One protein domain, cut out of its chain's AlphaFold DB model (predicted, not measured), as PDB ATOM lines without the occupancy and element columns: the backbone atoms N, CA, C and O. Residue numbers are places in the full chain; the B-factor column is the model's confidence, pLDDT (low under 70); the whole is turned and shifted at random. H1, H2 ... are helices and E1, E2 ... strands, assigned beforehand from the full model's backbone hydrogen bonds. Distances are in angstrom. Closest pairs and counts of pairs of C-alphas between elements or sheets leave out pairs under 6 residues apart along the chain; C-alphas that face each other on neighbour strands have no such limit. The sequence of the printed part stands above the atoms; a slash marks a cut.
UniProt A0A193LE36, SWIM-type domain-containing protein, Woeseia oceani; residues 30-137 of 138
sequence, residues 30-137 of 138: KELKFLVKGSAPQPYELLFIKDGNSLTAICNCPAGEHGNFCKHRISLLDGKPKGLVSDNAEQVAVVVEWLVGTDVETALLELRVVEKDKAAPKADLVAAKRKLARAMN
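Overview. This is residues 30 to 137 of the 138 residues of the protein "SWIM-type domain-containing protein" of Woeseia oceani (UniProt A0A193LE36). What shape does the backbone make? Three antiparallel strands form a small sheet, the helices H2 and H3 pack crosswise to each other over one of its faces, and a helical hairpin of H4 and H5 meets the E3 edge with one end and runs away from the sheet. What is it made of? The printed part has 108 residues, with three named strands followed by five named helices: E1, E2, E3, then H1 to H5, of mixed class, helices and strands. The sheet's order is E1, E2, E3, a meander, each strand the antiparallel neighbour of the one before. How large is it? It is compact, with a radius of gyration of the C-alphas of 13.5 A and spans of 39 by 33 by 22 A.

Along the chain. Where are the strands? E1 is residues 30 to 36, 19.7 A long, from C-alpha 30 at (-13.232, -30.047, 31.095). E2 is residues 44 to 51, 22.7 A, and E3 is residues 54 to 59, 16.6 A. Where are the helices? H1 is residues 62 to 65, H2 is residues 71 to 77, and H3 is residues 91 to 99, 13.0 A. H4 is residues 103 to 116, 20.3 A, and H5 is residues 122 to 135, 20.2 A, ending with C-alpha 135 at (-13.889, -45.479, 23.444).

Arrangement. How do the strands pair? The hairpin of E1 and E2 has N 32 and O 48 within hydrogen-bond range at 2.9 A; that of E2 and E3 has N 49 and O 56 at 2.8 A. What is on the sheet? H2 lies over E2 at a height over the sheet of 9.1 A, its closest C-alphas to E2 being Arg 73 and Leu 46, 7.2 A. H3, on the same face, lies over E1 and E2 at 9.4 A, and touches H2 about perpendicular at 82 degrees, closest C-alphas Leu 77 and Val 96, 5.7 A. H1 only grazes the sheet, as do H4 with residues 103 to 105 and H5 with residues 133 to 135. How do H4 and H5 stand? They touch in a helical hairpin, opposite ways at a shallow tilt of 17 degrees, with the closest C-alphas, Ala 107 and Leu 132, 5.0 A apart; H2 is apart from both. Are the helix backbones bonded? In H2, H3, H4 and H5 every O i to N i+4 pair is within hydrogen-bond range; H1 is too short for such a pair.

Size, cuts and confidence. What is the greatest reach? The two C-alphas farthest apart are those of Asp 87 and Ala 119, 39.7 A. Is there a cut or a long link? The printed part has no cut, and the link from H2 to H3, residues 78 to 90, is long. How confident is the model? The mean pLDDT of the printed part is 86.4, and no printed residue is under 70.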
ATOM      1  N   LYS A  30     -12.588 -31.067  31.929       89.94
ATOM      2  CA  LYS A  30     -13.232 -30.047  31.095       89.94
ATOM      3  C   LYS A  30     -14.517 -30.615  30.531       89.94
ATOM      4  O   LYS A  30     -14.499 -31.677  29.919       89.94
ATOM      5  N   GLU A  31     -15.616 -29.890  30.692       91.50
ATOM      6  CA  GLU A  31     -16.904 -30.284  30.132       91.50
ATOM      7  C   GLU A  31     -17.442 -29.257  29.135       91.50
ATOM      8  O   GLU A  31     -17.368 -28.051  29.363       91.50
ATOM      9  N   LEU A  32     -17.998 -29.740  28.023       91.31
ATOM     10  CA  LEU A  32     -18.665 -28.921  27.013       91.31
ATOM     11  C   LEU A  32     -20.027 -29.516  26.678       91.31
ATOM     12  O   LEU A  32     -20.148 -30.703  26.373       91.31
ATOM     13  N   LYS A  33     -21.055 -28.666  26.723       91.25
ATOM     14  CA  LYS A  33     -22.450 -29.037  26.479       91.25
ATOM     15  C   LYS A  33     -22.931 -28.428  25.171       91.25
ATOM     16  O   LYS A  33     -22.760 -27.234  24.929       91.25
ATOM     17  N   PHE A  34     -23.574 -29.251  24.355       90.50
ATOM     18  CA  PHE A  34     -24.130 -28.882  23.062       90.50
ATOM     19  C   PHE A  34     -25.576 -29.343  22.957       90.50
ATOM     20  O   PHE A  34     -25.941 -30.417  23.427       90.50
ATOM     21  N   LEU A  35     -26.391 -28.548  22.270       89.88
ATOM     22  CA  LEU A  35     -27.773 -28.884  21.950       89.88
ATOM     23  C   LEU A  35     -27.877 -29.184  20.459       89.88
ATOM     24  O   LEU A  35     -27.505 -28.352  19.628       89.88
ATOM     25  N   VAL A  36     -28.383 -30.365  20.113       88.25
ATOM     26  CA  VAL A  36     -28.508 -30.840  18.732       88.25
ATOM     27  C   VAL A  36     -29.956 -31.212  18.443       88.25
ATOM     28  O   VAL A  36     -30.550 -32.061  19.105       88.25
ATOM     29  N   LYS A  37     -30.535 -30.615  17.404       84.94
ATOM     30  CA  LYS A  37     -31.856 -30.979  16.899       84.94
ATOM     31  C   LYS A  37     -31.781 -32.335  16.209       84.94
ATOM     32  O   LYS A  37     -31.128 -32.489  15.178       84.94
ATOM     33  N   GLY A  38     -32.468 -33.316  16.780       78.50
ATOM     34  CA  GLY A  38     -32.596 -34.643  16.193       78.50
ATOM     35  C   GLY A  38     -33.997 -34.914  15.655       78.50
ATOM     36  O   GLY A  38     -34.668 -34.035  15.124       78.50
ATOM     37  N   SER A  39     -34.417 -36.170  15.776       75.44
ATOM     38  CA  SER A  39     -35.748 -36.661  15.403       75.44
ATOM     39  C   SER A  39     -36.848 -36.311  16.408       75.44
ATOM     40  O   SER A  39     -38.021 -36.441  16.076       75.44
ATOM     41  N   ALA A  40     -36.488 -35.909  17.628       77.88
ATOM     42  CA  ALA A  40     -37.436 -35.481  18.649       77.88
ATOM     43  C   ALA A  40     -37.832 -34.002  18.478       77.88
ATOM     44  O   ALA A  40     -37.071 -33.222  17.898       77.88
ATOM     45  N   PRO A  41     -39.003 -33.598  19.008       78.88
ATOM     46  CA  PRO A  41     -39.417 -32.196  19.034       78.88
ATOM     47  C   PRO A  41     -38.500 -31.333  19.913       78.88
ATOM     48  O   PRO A  41     -38.306 -30.158  19.614       78.88
ATOM     49  N   GLN A  42     -37.916 -31.916  20.966       83.38
ATOM     50  CA  GLN A  42     -36.927 -31.256  21.815       83.38
ATOM     51  C   GLN A  42     -35.497 -31.584  21.355       83.38
ATOM     52  O   GLN A  42     -35.241 -32.707  20.904       83.38
ATOM     53  N   PRO A  43     -34.563 -30.619  21.442       87.38
ATOM     54  CA  PRO A  43     -33.165 -30.858  21.117       87.38
ATOM     55  C   PRO A  43     -32.545 -31.859  22.097       87.38
ATOM     56  O   PRO A  43     -32.824 -31.847  23.293       87.38
ATOM     57  N   TYR A  44     -31.686 -32.722  21.568       87.69
ATOM     58  CA  TYR A  44     -30.876 -33.641  22.351       87.69
ATOM     59  C   TYR A  44     -29.666 -32.910  22.933       87.69
ATOM     60  O   TYR A  44     -29.070 -32.053  22.277       87.69
ATOM     61  N   GLU A  45     -29.282 -33.293  24.139       89.25
ATOM     62  CA  GLU A  45     -28.111 -32.798  24.845       89.25
ATOM     63  C   GLU A  45     -26.921 -33.717  24.560       89.25
ATOM     64  O   GLU A  45     -27.000 -34.947  24.680       89.25
ATOM     65  N   LEU A  46     -25.811 -33.104  24.155       90.12
ATOM     66  CA  LEU A  46     -24.500 -33.720  24.027       90.12
ATOM     67  C   LEU A  46     -23.576 -33.129  25.076       90.12
ATOM     68  O   LEU A  46     -23.436 -31.915  25.153       90.12
ATOM     69  N   LEU A  47     -22.909 -33.990  25.828       90.38
ATOM     70  CA  LEU A  47     -21.930 -33.613  26.831       90.38
ATOM     71  C   LEU A  47     -20.603 -34.280  26.480       90.38
ATOM     72  O   LEU A  47     -20.522 -35.503  26.421       90.38
ATOM     73  N   PHE A  48     -19.574 -33.476  26.247       91.06
ATOM     74  CA  PHE A  48     -18.199 -33.943  26.134       91.06
ATOM     75  C   PHE A  48     -17.480 -33.668  27.439       91.06
ATOM     76  O   PHE A  48     -17.564 -32.556  27.952       91.06
ATOM     77  N   ILE A  49     -16.780 -34.668  27.950       90.38
ATOM     78  CA  ILE A  49     -15.996 -34.598  29.174       90.38
ATOM     79  C   ILE A  49     -14.585 -35.035  28.805       90.38
ATOM     80  O   ILE A  49     -14.384 -36.156  28.346       90.38
ATOM     81  N   LYS A  50     -13.615 -34.142  28.967       89.19
ATOM     82  CA  LYS A  50     -12.199 -34.457  28.827       89.19
ATOM     83  C   LYS A  50     -11.588 -34.583  30.210       89.19
ATOM     84  O   LYS A  50     -11.582 -33.611  30.962       89.19
ATOM     85  N   ASP A  51     -11.053 -35.759  30.499       87.69
ATOM     86  CA  ASP A  51     -10.286 -36.049  31.706       87.69
ATOM     87  C   ASP A  51      -8.882 -36.502  31.288       87.69
ATOM     88  O   ASP A  51      -8.663 -37.642  30.872       87.69
ATOM     89  N   GLY A  52      -7.933 -35.562  31.292       85.00
ATOM     90  CA  GLY A  52      -6.561 -35.806  30.844       85.00
ATOM     91  C   GLY A  52      -6.492 -36.281  29.387       85.00
ATOM     92  O   GLY A  52      -6.685 -35.493  28.457       85.00
ATOM     93  N   ASN A  53      -6.202 -37.570  29.198       81.62
ATOM     94  CA  ASN A  53      -6.106 -38.237  27.895       81.62
ATOM     95  C   ASN A  53      -7.381 -38.989  27.484       81.62
ATOM     96  O   ASN A  53      -7.432 -39.504  26.368       81.62
ATOM     97  N   SER A  54      -8.391 -39.038  28.350       85.19
ATOM     98  CA  SER A  54      -9.667 -39.693  28.077       85.19
ATOM     99  C   SER A  54     -10.701 -38.665  27.629       85.19
ATOM    100  O   SER A  54     -10.836 -37.593  28.228       85.19
ATOM    101  N   LEU A  55     -11.442 -38.990  26.570       89.25
ATOM    102  CA  LEU A  55     -12.545 -38.171  26.079       89.25
ATOM    103  C   LEU A  55     -13.844 -38.972  26.108       89.25
ATOM    104  O   LEU A  55     -14.089 -39.827  25.258       89.25
ATOM    105  N   THR A  56     -14.717 -38.621  27.038       89.75
ATOM    106  CA  THR A  56     -16.048 -39.208  27.152       89.75
ATOM    107  C   THR A  56     -17.051 -38.319  26.425       89.75
ATOM    108  O   THR A  56     -17.043 -37.094  26.544       89.75
ATOM    109  N   ALA A  57     -17.943 -38.928  25.651       90.12
ATOM    110  CA  ALA A  57     -18.948 -38.217  24.877       90.12
ATOM    111  C   ALA A  57     -20.319 -38.843  25.112       90.12
ATOM    112  O   ALA A  57     -20.635 -39.919  24.603       90.12
ATOM    113  N   ILE A  58     -21.158 -38.133  25.854       89.75
ATOM    114  CA  ILE A  58     -22.478 -38.564  26.292       89.75
ATOM    115  C   ILE A  58     -23.527 -37.856  25.435       89.75
ATOM    116  O   ILE A  58     -23.388 -36.701  25.049       89.75
ATOM    117  N   CYS A  59     -24.583 -38.580  25.084       89.44
ATOM    118  CA  CYS A  59     -25.711 -38.043  24.332       89.44
ATOM    119  C   CYS A  59     -26.982 -38.689  24.855       89.44
ATOM    120  O   CYS A  59     -27.020 -39.917  24.922       89.44
ATOM    121  N   ASN A  60     -28.004 -37.884  25.137       89.31
ATOM    122  CA  ASN A  60     -29.326 -38.341  25.582       89.31
ATOM    123  C   ASN A  60     -30.237 -38.827  24.433       89.31
ATOM    124  O   ASN A  60     -31.452 -38.916  24.583       89.31
ATOM    125  N   CYS A  61     -29.697 -39.085  23.238       87.75
ATOM    126  CA  CYS A  61     -30.493 -39.697  22.180       87.75
ATOM    127  C   CYS A  61     -30.636 -41.203  22.440       87.75
ATOM    128  O   CYS A  61     -29.729 -41.789  23.031       87.75
ATOM    129  N   PRO A  62     -31.672 -41.877  21.905       86.12
ATOM    130  CA  PRO A  62     -31.889 -43.304  22.158       86.12
ATOM    131  C   PRO A  62     -30.656 -44.173  21.864       86.12
ATOM    132  O   PRO A  62     -30.302 -45.065  22.624       86.12
ATOM    133  N   ALA A  63     -29.923 -43.877  20.783       85.62
ATOM    134  CA  ALA A  63     -28.679 -44.588  20.476       85.62
ATOM    135  C   ALA A  63     -27.570 -44.311  21.508       85.62
ATOM    136  O   ALA A  63     -26.817 -45.217  21.850       85.62
ATOM    137  N   GLY A  64     -27.471 -43.073  21.991       84.44
ATOM    138  CA  GLY A  64     -26.474 -42.661  22.969       84.44
ATOM    139  C   GLY A  64     -26.743 -43.203  24.372       84.44
ATOM    140  O   GLY A  64     -25.794 -43.620  25.031       84.44
ATOM    141  N   GLU A  65     -28.008 -43.265  24.787       85.00
ATOM    142  CA  GLU A  65     -28.437 -43.870  26.057       85.00
ATOM    143  C   GLU A  65     -28.121 -45.367  26.106       85.00
ATOM    144  O   GLU A  65     -27.672 -45.884  27.123       85.00
ATOM    145  N   HIS A  66     -28.259 -46.063  24.975       83.38
ATOM    146  CA  HIS A  66     -27.840 -47.459  24.848       83.38
ATOM    147  C   HIS A  66     -26.320 -47.640  24.670       83.38
ATOM    148  O   HIS A  66     -25.869 -48.750  24.388       83.38
ATOM    149  N   GLY A  67     -25.525 -46.568  24.769       81.69
ATOM    150  CA  GLY A  67     -24.073 -46.610  24.586       81.69
ATOM    151  C   GLY A  67     -23.639 -46.995  23.167       81.69
ATOM    152  O   GLY A  67     -22.505 -47.420  22.963       81.69
ATOM    153  N   ASN A  68     -24.531 -46.874  22.185       85.25
ATOM    154  CA  ASN A  68     -24.256 -47.202  20.795       85.25
ATOM    155  C   ASN A  68     -23.698 -46.001  20.027       85.25
ATOM    156  O   ASN A  68     -23.774 -44.840  20.429       85.25
ATOM    157  N   PHE A  69     -23.180 -46.311  18.843       82.50
ATOM    158  CA  PHE A  69     -22.792 -45.335  17.837       82.50
ATOM    159  C   PHE A  69     -23.958 -44.388  17.516       82.50
ATOM    160  O   PHE A  69     -25.003 -44.826  17.026       82.50
ATOM    161  N   CYS A  70     -23.781 -43.086  17.746       87.81
ATOM    162  CA  CYS A  70     -24.790 -42.090  17.409       87.81
ATOM    163  C   CYS A  70     -24.241 -41.031  16.445       87.81
ATOM    164  O   CYS A  70     -23.138 -40.505  16.594       87.81
ATOM    165  N   LYS A  71     -25.060 -40.688  15.445       85.12
ATOM    166  CA  LYS A  71     -24.719 -39.693  14.417       85.12
ATOM    167  C   LYS A  71     -24.424 -38.305  14.994       85.12
ATOM    168  O   LYS A  71     -23.645 -37.567  14.402       85.12
ATOM    169  N   HIS A  72     -25.037 -37.950  16.125       86.81
ATOM    170  CA  HIS A  72     -24.870 -36.634  16.745       86.81
ATOM    171  C   HIS A  72     -23.449 -36.461  17.288       86.81
ATOM    172  O   HIS A  72     -22.787 -35.492  16.935       86.81
ATOM    173  N   ARG A  73     -22.955 -37.441  18.060       88.44
ATOM    174  CA  ARG A  73     -21.590 -37.454  18.607       88.44
ATOM    175  C   ARG A  73     -20.551 -37.286  17.499       88.44
ATOM    176  O   ARG A  73     -19.716 -36.397  17.572       88.44
ATOM    177  N   ILE A  74     -20.676 -38.065  16.430       87.25
ATOM    178  CA  ILE A  74     -19.689 -38.079  15.340       87.25
ATOM    179  C   ILE A  74     -19.742 -36.822  14.495       87.25
ATOM    180  O   ILE A  74     -18.700 -36.304  14.136       87.25
ATOM    181  N   SER A  75     -20.934 -36.282  14.238       87.00
ATOM    182  CA  SER A  75     -21.055 -35.011  13.518       87.00
ATOM    183  C   SER A  75     -20.284 -33.892  14.234       87.00
ATOM    184  O   SER A  75     -19.653 -33.067  13.578       87.00
ATOM    185  N   LEU A  76     -20.293 -33.880  15.574       87.44
ATOM    186  CA  LEU A  76     -19.532 -32.909  16.364       87.44
ATOM    187  C   LEU A  76     -18.033 -33.230  16.380       87.44
ATOM    188  O   LEU A  76     -17.235 -32.324  16.170       87.44
ATOM    189  N   LEU A  77     -17.652 -34.502  16.532       86.44
ATOM    190  CA  LEU A  77     -16.247 -34.925  16.429       86.44
ATOM    191  C   LEU A  77     -15.638 -34.678  15.036       86.44
ATOM    192  O   LEU A  77     -14.440 -34.454  14.910       86.44
ATOM    193  N   ASP A  78     -16.455 -34.687  13.983       82.50
ATOM    194  CA  ASP A  78     -16.053 -34.371  12.611       82.50
ATOM    195  C   ASP A  78     -15.957 -32.857  12.349       82.50
ATOM    196  O   ASP A  78     -15.658 -32.446  11.225       82.50
ATOM    197  N   GLY A  79     -16.265 -32.014  13.341       82.06
ATOM    198  CA  GLY A  79     -16.322 -30.560  13.177       82.06
ATOM    199  C   GLY A  79     -17.475 -30.085  12.287       82.06
ATOM    200  O   GLY A  79     -17.482 -28.945  11.828       82.06
ATOM    201  N   LYS A  80     -18.462 -30.946  12.008       79.69
ATOM    202  CA  LYS A  80     -19.629 -30.653  11.163       79.69
ATOM    203  C   LYS A  80     -20.903 -30.811  11.984       79.69
ATOM    204  O   LYS A  80     -21.628 -31.791  11.788       79.69
ATOM    205  N   PRO A  81     -21.205 -29.879  12.904       73.19
ATOM    206  CA  PRO A  81     -22.271 -30.059  13.875       73.19
ATOM    207  C   PRO A  81     -23.645 -29.935  13.189       73.19
ATOM    208  O   PRO A  81     -24.266 -28.877  13.100       73.19
ATOM    209  N   LYS A  82     -24.115 -31.053  12.628       72.88
ATOM    210  CA  LYS A  82     -25.341 -31.125  11.835       72.88
ATOM    211  C   LYS A  82     -26.552 -30.971  12.749       72.88
ATOM    212  O   LYS A  82     -26.853 -31.864  13.534       72.88
ATOM    213  N   GLY A  83     -27.264 -29.854  12.603       72.38
ATOM    214  CA  GLY A  83     -28.436 -29.549  13.423       72.38
ATOM    215  C   GLY A  83     -28.093 -29.010  14.810       72.38
ATOM    216  O   GLY A  83     -28.904 -29.166  15.717       72.38
ATOM    217  N   LEU A  84     -26.917 -28.404  14.999       82.81
ATOM    218  CA  LEU A  84     -26.611 -27.670  16.226       82.81
ATOM    219  C   LEU A  84     -27.624 -26.539  16.427       82.81
ATOM    220  O   LEU A  84     -27.876 -25.759  15.513       82.81
ATOM    221  N   VAL A  85     -28.211 -26.488  17.617       84.50
ATOM    222  CA  VAL A  85     -29.127 -25.422  18.053       84.50
ATOM    223  C   VAL A  85     -28.449 -24.510  19.069       84.50
ATOM    224  O   VAL A  85     -28.866 -23.377  19.249       84.50
ATOM    225  N   SER A  86     -27.412 -25.006  19.742       82.38
ATOM    226  CA  SER A  86     -26.633 -24.221  20.693       82.38
ATOM    227  C   SER A  86     -25.765 -23.183  19.978       82.38
ATOM    228  O   SER A  86     -25.145 -23.490  18.959       82.38
ATOM    229  N   ASP A  87     -25.652 -21.996  20.572       80.50
ATOM    230  CA  ASP A  87     -24.824 -20.883  20.087       80.50
ATOM    231  C   ASP A  87     -23.306 -21.115  20.266       80.50
ATOM    232  O   ASP A  87     -22.484 -20.253  19.973       80.50
ATOM    233  N   ASN A  88     -22.908 -22.311  20.705       84.81
ATOM    234  CA  ASN A  88     -21.536 -22.659  21.070       84.81
ATOM    235  C   ASN A  88     -20.760 -23.306  19.908       84.81
ATOM    236  O   ASN A  88     -19.862 -24.114  20.137       84.81
ATOM    237  N   ALA A  89     -21.113 -23.008  18.654       81.88
ATOM    238  CA  ALA A  89     -20.512 -23.652  17.479       81.88
ATOM    239  C   ALA A  89     -18.977 -23.525  17.439       81.88
ATOM    240  O   ALA A  89     -18.293 -24.449  17.008       81.88
ATOM    241  N   GLU A  90     -18.433 -22.419  17.946       84.69
ATOM    242  CA  GLU A  90     -16.988 -22.176  18.030       84.69
ATOM    243  C   GLU A  90     -16.274 -23.171  18.963       84.69
ATOM    244  O   GLU A  90     -15.146 -23.583  18.700       84.69
ATOM    245  N   GLN A  91     -16.959 -23.650  20.007       87.31
ATOM    246  CA  GLN A  91     -16.419 -24.635  20.952       87.31
ATOM    247  C   GLN A  91     -16.306 -26.035  20.334       87.31
ATOM    248  O   GLN A  91     -15.628 -26.898  20.886       87.31
ATOM    249  N   VAL A  92     -16.925 -26.281  19.174       87.06
ATOM    250  CA  VAL A  92     -16.749 -27.545  18.447       87.06
ATOM    251  C   VAL A  92     -15.291 -27.713  18.017       87.06
ATOM    252  O   VAL A  92     -14.772 -28.823  18.089       87.06
ATOM    253  N   ALA A  93     -14.599 -26.626  17.654       87.25
ATOM    254  CA  ALA A  93     -13.169 -26.677  17.348       87.25
ATOM    255  C   ALA A  93     -12.354 -27.164  18.556       87.25
ATOM    256  O   ALA A  93     -11.491 -28.023  18.407       87.25
ATOM    257  N   VAL A  94     -12.712 -26.710  19.761       89.69
ATOM    258  CA  VAL A  94     -12.086 -27.145  21.019       89.69
ATOM    259  C   VAL A  94     -12.297 -28.645  21.252       89.69
ATOM    260  O   VAL A  94     -11.362 -29.345  21.623       89.69
ATOM    261  N   VAL A  95     -13.493 -29.181  20.975       88.50
ATOM    262  CA  VAL A  95     -13.753 -30.633  21.064       88.50
ATOM    263  C   VAL A  95     -12.918 -31.421  20.050       88.50
ATOM    264  O   VAL A  95     -12.443 -32.513  20.357       88.50
ATOM    265  N   VAL A  96     -12.712 -30.885  18.845       89.19
ATOM    266  CA  VAL A  96     -11.857 -31.526  17.835       89.19
ATOM    267  C   VAL A  96     -10.393 -31.518  18.274       89.19
ATOM    268  O   VAL A  96      -9.720 -32.535  18.153       89.19
ATOM    269  N   GLU A  97      -9.907 -30.422  18.857       89.12
ATOM    270  CA  GLU A  97      -8.578 -30.378  19.480       89.12
ATOM    271  C   GLU A  97      -8.461 -31.372  20.640       89.12
ATOM    272  O   GLU A  97      -7.406 -31.962  20.866       89.12
ATOM    273  N   TRP A  98      -9.554 -31.603  21.369       89.69
ATOM    274  CA  TRP A  98      -9.571 -32.558  22.466       89.69
ATOM    275  C   TRP A  98      -9.394 -34.003  22.031       89.69
ATOM    276  O   TRP A  98      -8.877 -34.770  22.844       89.69
ATOM    277  N   LEU A  99      -9.783 -34.348  20.799       87.38
ATOM    278  CA  LEU A  99      -9.592 -35.679  20.226       87.38
ATOM    279  C   LEU A  99      -8.118 -36.022  20.020       87.38
ATOM    280  O   LEU A  99      -7.768 -37.196  20.119       87.38
ATOM    281  N   VAL A 100      -7.269 -35.033  19.733       86.94
ATOM    282  CA  VAL A 100      -5.874 -35.276  19.351       86.94
ATOM    283  C   VAL A 100      -5.135 -35.985  20.487       86.94
ATOM    284  O   VAL A 100      -5.055 -35.477  21.608       86.94
ATOM    285  N   GLY A 101      -4.595 -37.170  20.196       84.81
ATOM    286  CA  GLY A 101      -3.872 -38.002  21.158       84.81
ATOM    287  C   GLY A 101      -4.761 -38.836  22.088       84.81
ATOM    288  O   GLY A 101      -4.266 -39.333  23.101       84.81
ATOM    289  N   THR A 102      -6.050 -38.989  21.765       88.38
ATOM    290  CA  THR A 102      -6.992 -39.841  22.513       88.38
ATOM    291  C   THR A 102      -7.224 -41.186  21.823       88.38
ATOM    292  O   THR A 102      -6.994 -41.379  20.624       88.38
ATOM    293  N   ASP A 103      -7.745 -42.142  22.581       88.81
ATOM    294  CA  ASP A 103      -8.226 -43.429  22.083       88.81
ATOM    295  C   ASP A 103      -9.409 -43.272  21.108       88.81
ATOM    296  O   ASP A 103      -9.519 -44.021  20.128       88.81
ATOM    297  N   VAL A 104     -10.245 -42.248  21.315       89.75
ATOM    298  CA  VAL A 104     -11.372 -41.910  20.435       89.75
ATOM    299  C   VAL A 104     -10.893 -41.509  19.040       89.75
ATOM    300  O   VAL A 104     -11.481 -41.957  18.055       89.75
ATOM    301  N   GLU A 105      -9.815 -40.723  18.924       90.06
ATOM    302  CA  GLU A 105      -9.224 -40.360  17.625       90.06
ATOM    303  C   GLU A 105      -8.780 -41.600  16.851       90.06
ATOM    304  O   GLU A 105      -9.138 -41.766  15.682       90.06
ATOM    305  N   THR A 106      -8.061 -42.507  17.514       89.81
ATOM    306  CA  THR A 106      -7.581 -43.743  16.883       89.81
ATOM    307  C   THR A 106      -8.755 -44.584  16.372       89.81
ATOM    308  O   THR A 106      -8.765 -45.008  15.214       89.81
ATOM    309  N   ALA A 107      -9.795 -44.768  17.192       90.88
ATOM    310  CA  ALA A 107     -10.992 -45.508  16.794       90.88
ATOM    311  C   ALA A 107     -11.778 -44.815  15.662       90.88
ATOM    312  O   ALA A 107     -12.354 -45.485  14.800       90.88
ATOM    313  N   LEU A 108     -11.798 -43.479  15.636       89.81
ATOM    314  CA  LEU A 108     -12.456 -42.697  14.589       89.81
ATOM    315  C   LEU A 108     -11.720 -42.823  13.248       89.81
ATOM    316  O   LEU A 108     -12.358 -42.957  12.202       89.81
ATOM    317  N   LEU A 109     -10.385 -42.814  13.264       89.50
ATOM    318  CA  LEU A 109      -9.565 -43.026  12.071       89.50
ATOM    319  C   LEU A 109      -9.782 -44.422  11.483       89.50
ATOM    320  O   LEU A 109     -10.009 -44.540  10.280       89.50
ATOM    321  N   GLU A 110      -9.791 -45.461  12.319       89.94
ATOM    322  CA  GLU A 110     -10.081 -46.830  11.880       89.94
ATOM    323  C   GLU A 110     -11.462 -46.940  11.231       89.94
ATOM    324  O   GLU A 110     -11.584 -47.477  10.130       89.94
ATOM    325  N   LEU A 111     -12.500 -46.370  11.856       89.94
ATOM    326  CA  LEU A 111     -13.840 -46.339  11.270       89.94
ATOM    327  C   LEU A 111     -13.830 -45.698   9.879       89.94
ATOM    328  O   LEU A 111     -14.448 -46.232   8.962       89.94
ATOM    329  N   ARG A 112     -13.118 -44.580   9.703       88.38
ATOM    330  CA  ARG A 112     -13.026 -43.879   8.415       88.38
ATOM    331  C   ARG A 112     -12.308 -44.700   7.349       88.38
ATOM    332  O   ARG A 112     -12.664 -44.588   6.179       88.38
ATOM    333  N   VAL A 113     -11.303 -45.491   7.724       89.94
ATOM    334  CA  VAL A 113     -10.627 -46.411   6.796       89.94
ATOM    335  C   VAL A 113     -11.622 -47.454   6.295       89.94
ATOM    336  O   VAL A 113     -11.778 -47.604   5.085       89.94
ATOM    337  N   VAL A 114     -12.370 -48.086   7.205       90.31
ATOM    338  CA  VAL A 114     -13.368 -49.104   6.840       90.31
ATOM    339  C   VAL A 114     -14.555 -48.492   6.081       90.31
ATOM    340  O   VAL A 114     -15.043 -49.089   5.132       90.31
ATOM    341  N   GLU A 115     -15.015 -47.283   6.428       86.62
ATOM    342  CA  GLU A 115     -16.106 -46.599   5.706       86.62
ATOM    343  C   GLU A 115     -15.712 -46.151   4.292       86.62
ATOM    344  O   GLU A 115     -16.567 -46.094   3.404       86.62
ATOM    345  N   LYS A 116     -14.434 -45.827   4.063       87.00
ATOM    346  CA  LYS A 116     -13.915 -45.524   2.721       87.00
ATOM    347  C   LYS A 116     -13.746 -46.779   1.878       87.00
ATOM    348  O   LYS A 116     -13.915 -46.707   0.657       87.00
ATOM    349  N   ASP A 117     -13.427 -47.904   2.507       88.94
ATOM    350  CA  ASP A 117     -13.327 -49.182   1.827       88.94
ATOM    351  C   ASP A 117     -14.724 -49.747   1.534       88.94
ATOM    352  O   ASP A 117     -15.342 -50.461   2.320       88.94
ATOM    353  N   LYS A 118     -15.246 -49.417   0.350       76.62
ATOM    354  CA  LYS A 118     -16.552 -49.909  -0.113       76.62
ATOM    355  C   LYS A 118     -16.587 -51.426  -0.329       76.62
ATOM    356  O   LYS A 118     -17.680 -51.964  -0.506       76.62
ATOM    357  N   ALA A 119     -15.430 -52.094  -0.359       80.75
ATOM    358  CA  ALA A 119     -15.329 -53.544  -0.463       80.75
ATOM    359  C   ALA A 119     -15.319 -54.232   0.913       80.75
ATOM    360  O   ALA A 119     -15.503 -55.449   0.979       80.75
ATOM    361  N   ALA A 120     -15.151 -53.475   2.005       78.62
ATOM    362  CA  ALA A 120     -15.143 -54.031   3.347       78.62
ATOM    363  C   ALA A 120     -16.512 -54.636   3.718       78.62
ATOM    364  O   ALA A 120     -17.574 -54.060   3.431       78.62
ATOM    365  N   PRO A 121     -16.530 -55.801   4.386       87.44
ATOM    366  CA  PRO A 121     -17.767 -56.419   4.821       87.44
ATOM    367  C   PRO A 121     -18.461 -55.560   5.884       87.44
ATOM    368  O   PRO A 121     -17.845 -54.927   6.741       87.44
ATOM    369  N   LYS A 122     -19.799 -55.605   5.893       85.56
ATOM    370  CA  LYS A 122     -20.622 -54.889   6.887       85.56
ATOM    371  C   LYS A 122     -20.267 -55.261   8.334       85.56
ATOM    372  O   LYS A 122     -20.508 -54.459   9.232       85.56
ATOM    373  N   ALA A 123     -19.712 -56.453   8.556       88.69
ATOM    374  CA  ALA A 123     -19.237 -56.902   9.861       88.69
ATOM    375  C   ALA A 123     -18.118 -56.000  10.410       88.69
ATOM    376  O   ALA A 123     -18.192 -55.596  11.570       88.69
ATOM    377  N   ASP A 124     -17.162 -55.604   9.568       87.50
ATOM    378  CA  ASP A 124     -16.032 -54.757   9.964       87.50
ATOM    379  C   ASP A 124     -16.500 -53.335  10.268       87.50
ATOM    380  O   ASP A 124     -16.092 -52.739  11.265       87.50
ATOM    381  N   LEU A 125     -17.458 -52.824   9.485       87.69
ATOM    382  CA  LEU A 125     -18.118 -51.548   9.776       87.69
ATOM    383  C   LEU A 125     -18.812 -51.575  11.140       87.69
ATOM    384  O   LEU A 125     -18.711 -50.624  11.911       87.69
ATOM    385  N   VAL A 126     -19.522 -52.658  11.466       88.69
ATOM    386  CA  VAL A 126     -20.180 -52.800  12.772       88.69
ATOM    387  C   VAL A 126     -19.145 -52.925  13.893       88.69
ATOM    388  O   VAL A 126     -19.322 -52.309  14.945       88.69
ATOM    389  N   ALA A 127     -18.058 -53.668  13.684       89.69
ATOM    390  CA  ALA A 127     -16.979 -53.811  14.657       89.69
ATOM    391  C   ALA A 127     -16.299 -52.465  14.955       89.69
ATOM    392  O   ALA A 127     -16.190 -52.086  16.124       89.69
ATOM    393  N   ALA A 128     -15.949 -51.698  13.919       90.25
ATOM    394  CA  ALA A 128     -15.359 -50.369  14.054       90.25
ATOM    395  C   ALA A 128     -16.304 -49.393  14.778       90.25
ATOM    396  O   ALA A 128     -15.895 -48.704  15.713       90.25
ATOM    397  N   LYS A 129     -17.603 -49.399  14.443       88.81
ATOM    398  CA  LYS A 129     -18.615 -48.576  15.137       88.81
ATOM    399  C   LYS A 129     -18.731 -48.919  16.617       88.81
ATOM    400  O   LYS A 129     -18.868 -48.021  17.446       88.81
ATOM    401  N   ARG A 130     -18.667 -50.208  16.963       89.06
ATOM    402  CA  ARG A 130     -18.681 -50.665  18.360       89.06
ATOM    403  C   ARG A 130     -17.399 -50.286  19.094       89.06
ATOM    404  O   ARG A 130     -17.483 -49.943  20.269       89.06
ATOM    405  N   LYS A 131     -16.242 -50.335  18.431       90.12
ATOM    406  CA  LYS A 131     -14.964 -49.904  19.011       90.12
ATOM    407  C   LYS A 131     -14.989 -48.411  19.339       90.12
ATOM    408  O   LYS A 131     -14.712 -48.052  20.478       90.12
ATOM    409  N   LEU A 132     -15.442 -47.577  18.401       89.25
ATOM    410  CA  LEU A 132     -15.627 -46.144  18.635       89.25
ATOM    411  C   LEU A 132     -16.615 -45.875  19.778       89.25
ATOM    412  O   LEU A 132     -16.319 -45.099  20.677       89.25
ATOM    413  N   ALA A 133     -17.769 -46.548  19.790       88.69
ATOM    414  CA  ALA A 133     -18.758 -46.358  20.848       88.69
ATOM    415  C   ALA A 133     -18.216 -46.718  22.244       88.69
ATOM    416  O   ALA A 133     -18.551 -46.048  23.214       88.69
ATOM    417  N   ARG A 134     -17.360 -47.743  22.349       88.12
ATOM    418  CA  ARG A 134     -16.695 -48.110  23.608       88.12
ATOM    419  C   ARG A 134     -15.693 -47.049  24.060       88.12
ATOM    420  O   ARG A 134     -15.751 -46.677  25.220       88.12
ATOM    421  N   ALA A 135     -14.851 -46.549  23.152       87.81
ATOM    422  CA  ALA A 135     -13.889 -45.479  23.444       87.81
ATOM    423  C   ALA A 135     -14.592 -44.220  23.989       87.81
ATOM    424  O   ALA A 135     -14.195 -43.640  24.987       87.81
ATOM    425  N   MET A 136     -15.730 -43.855  23.391       85.56
ATOM    426  CA  MET A 136     -16.503 -42.675  23.799       85.56
ATOM    427  C   MET A 136     -17.255 -42.820  25.132       85.56
ATOM    428  O   MET A 136     -17.748 -41.816  25.644       85.56
ATOM    429  N   ASN A 137     -17.401 -44.038  25.659       82.31
ATOM    430  CA  ASN A 137     -18.077 -44.314  26.932       82.31
ATOM    431  C   ASN A 137     -17.070 -44.756  28.016       82.31
ATOM    432  O   ASN A 137     -17.443 -45.535  28.897       82.31
TER     433      ASN A 137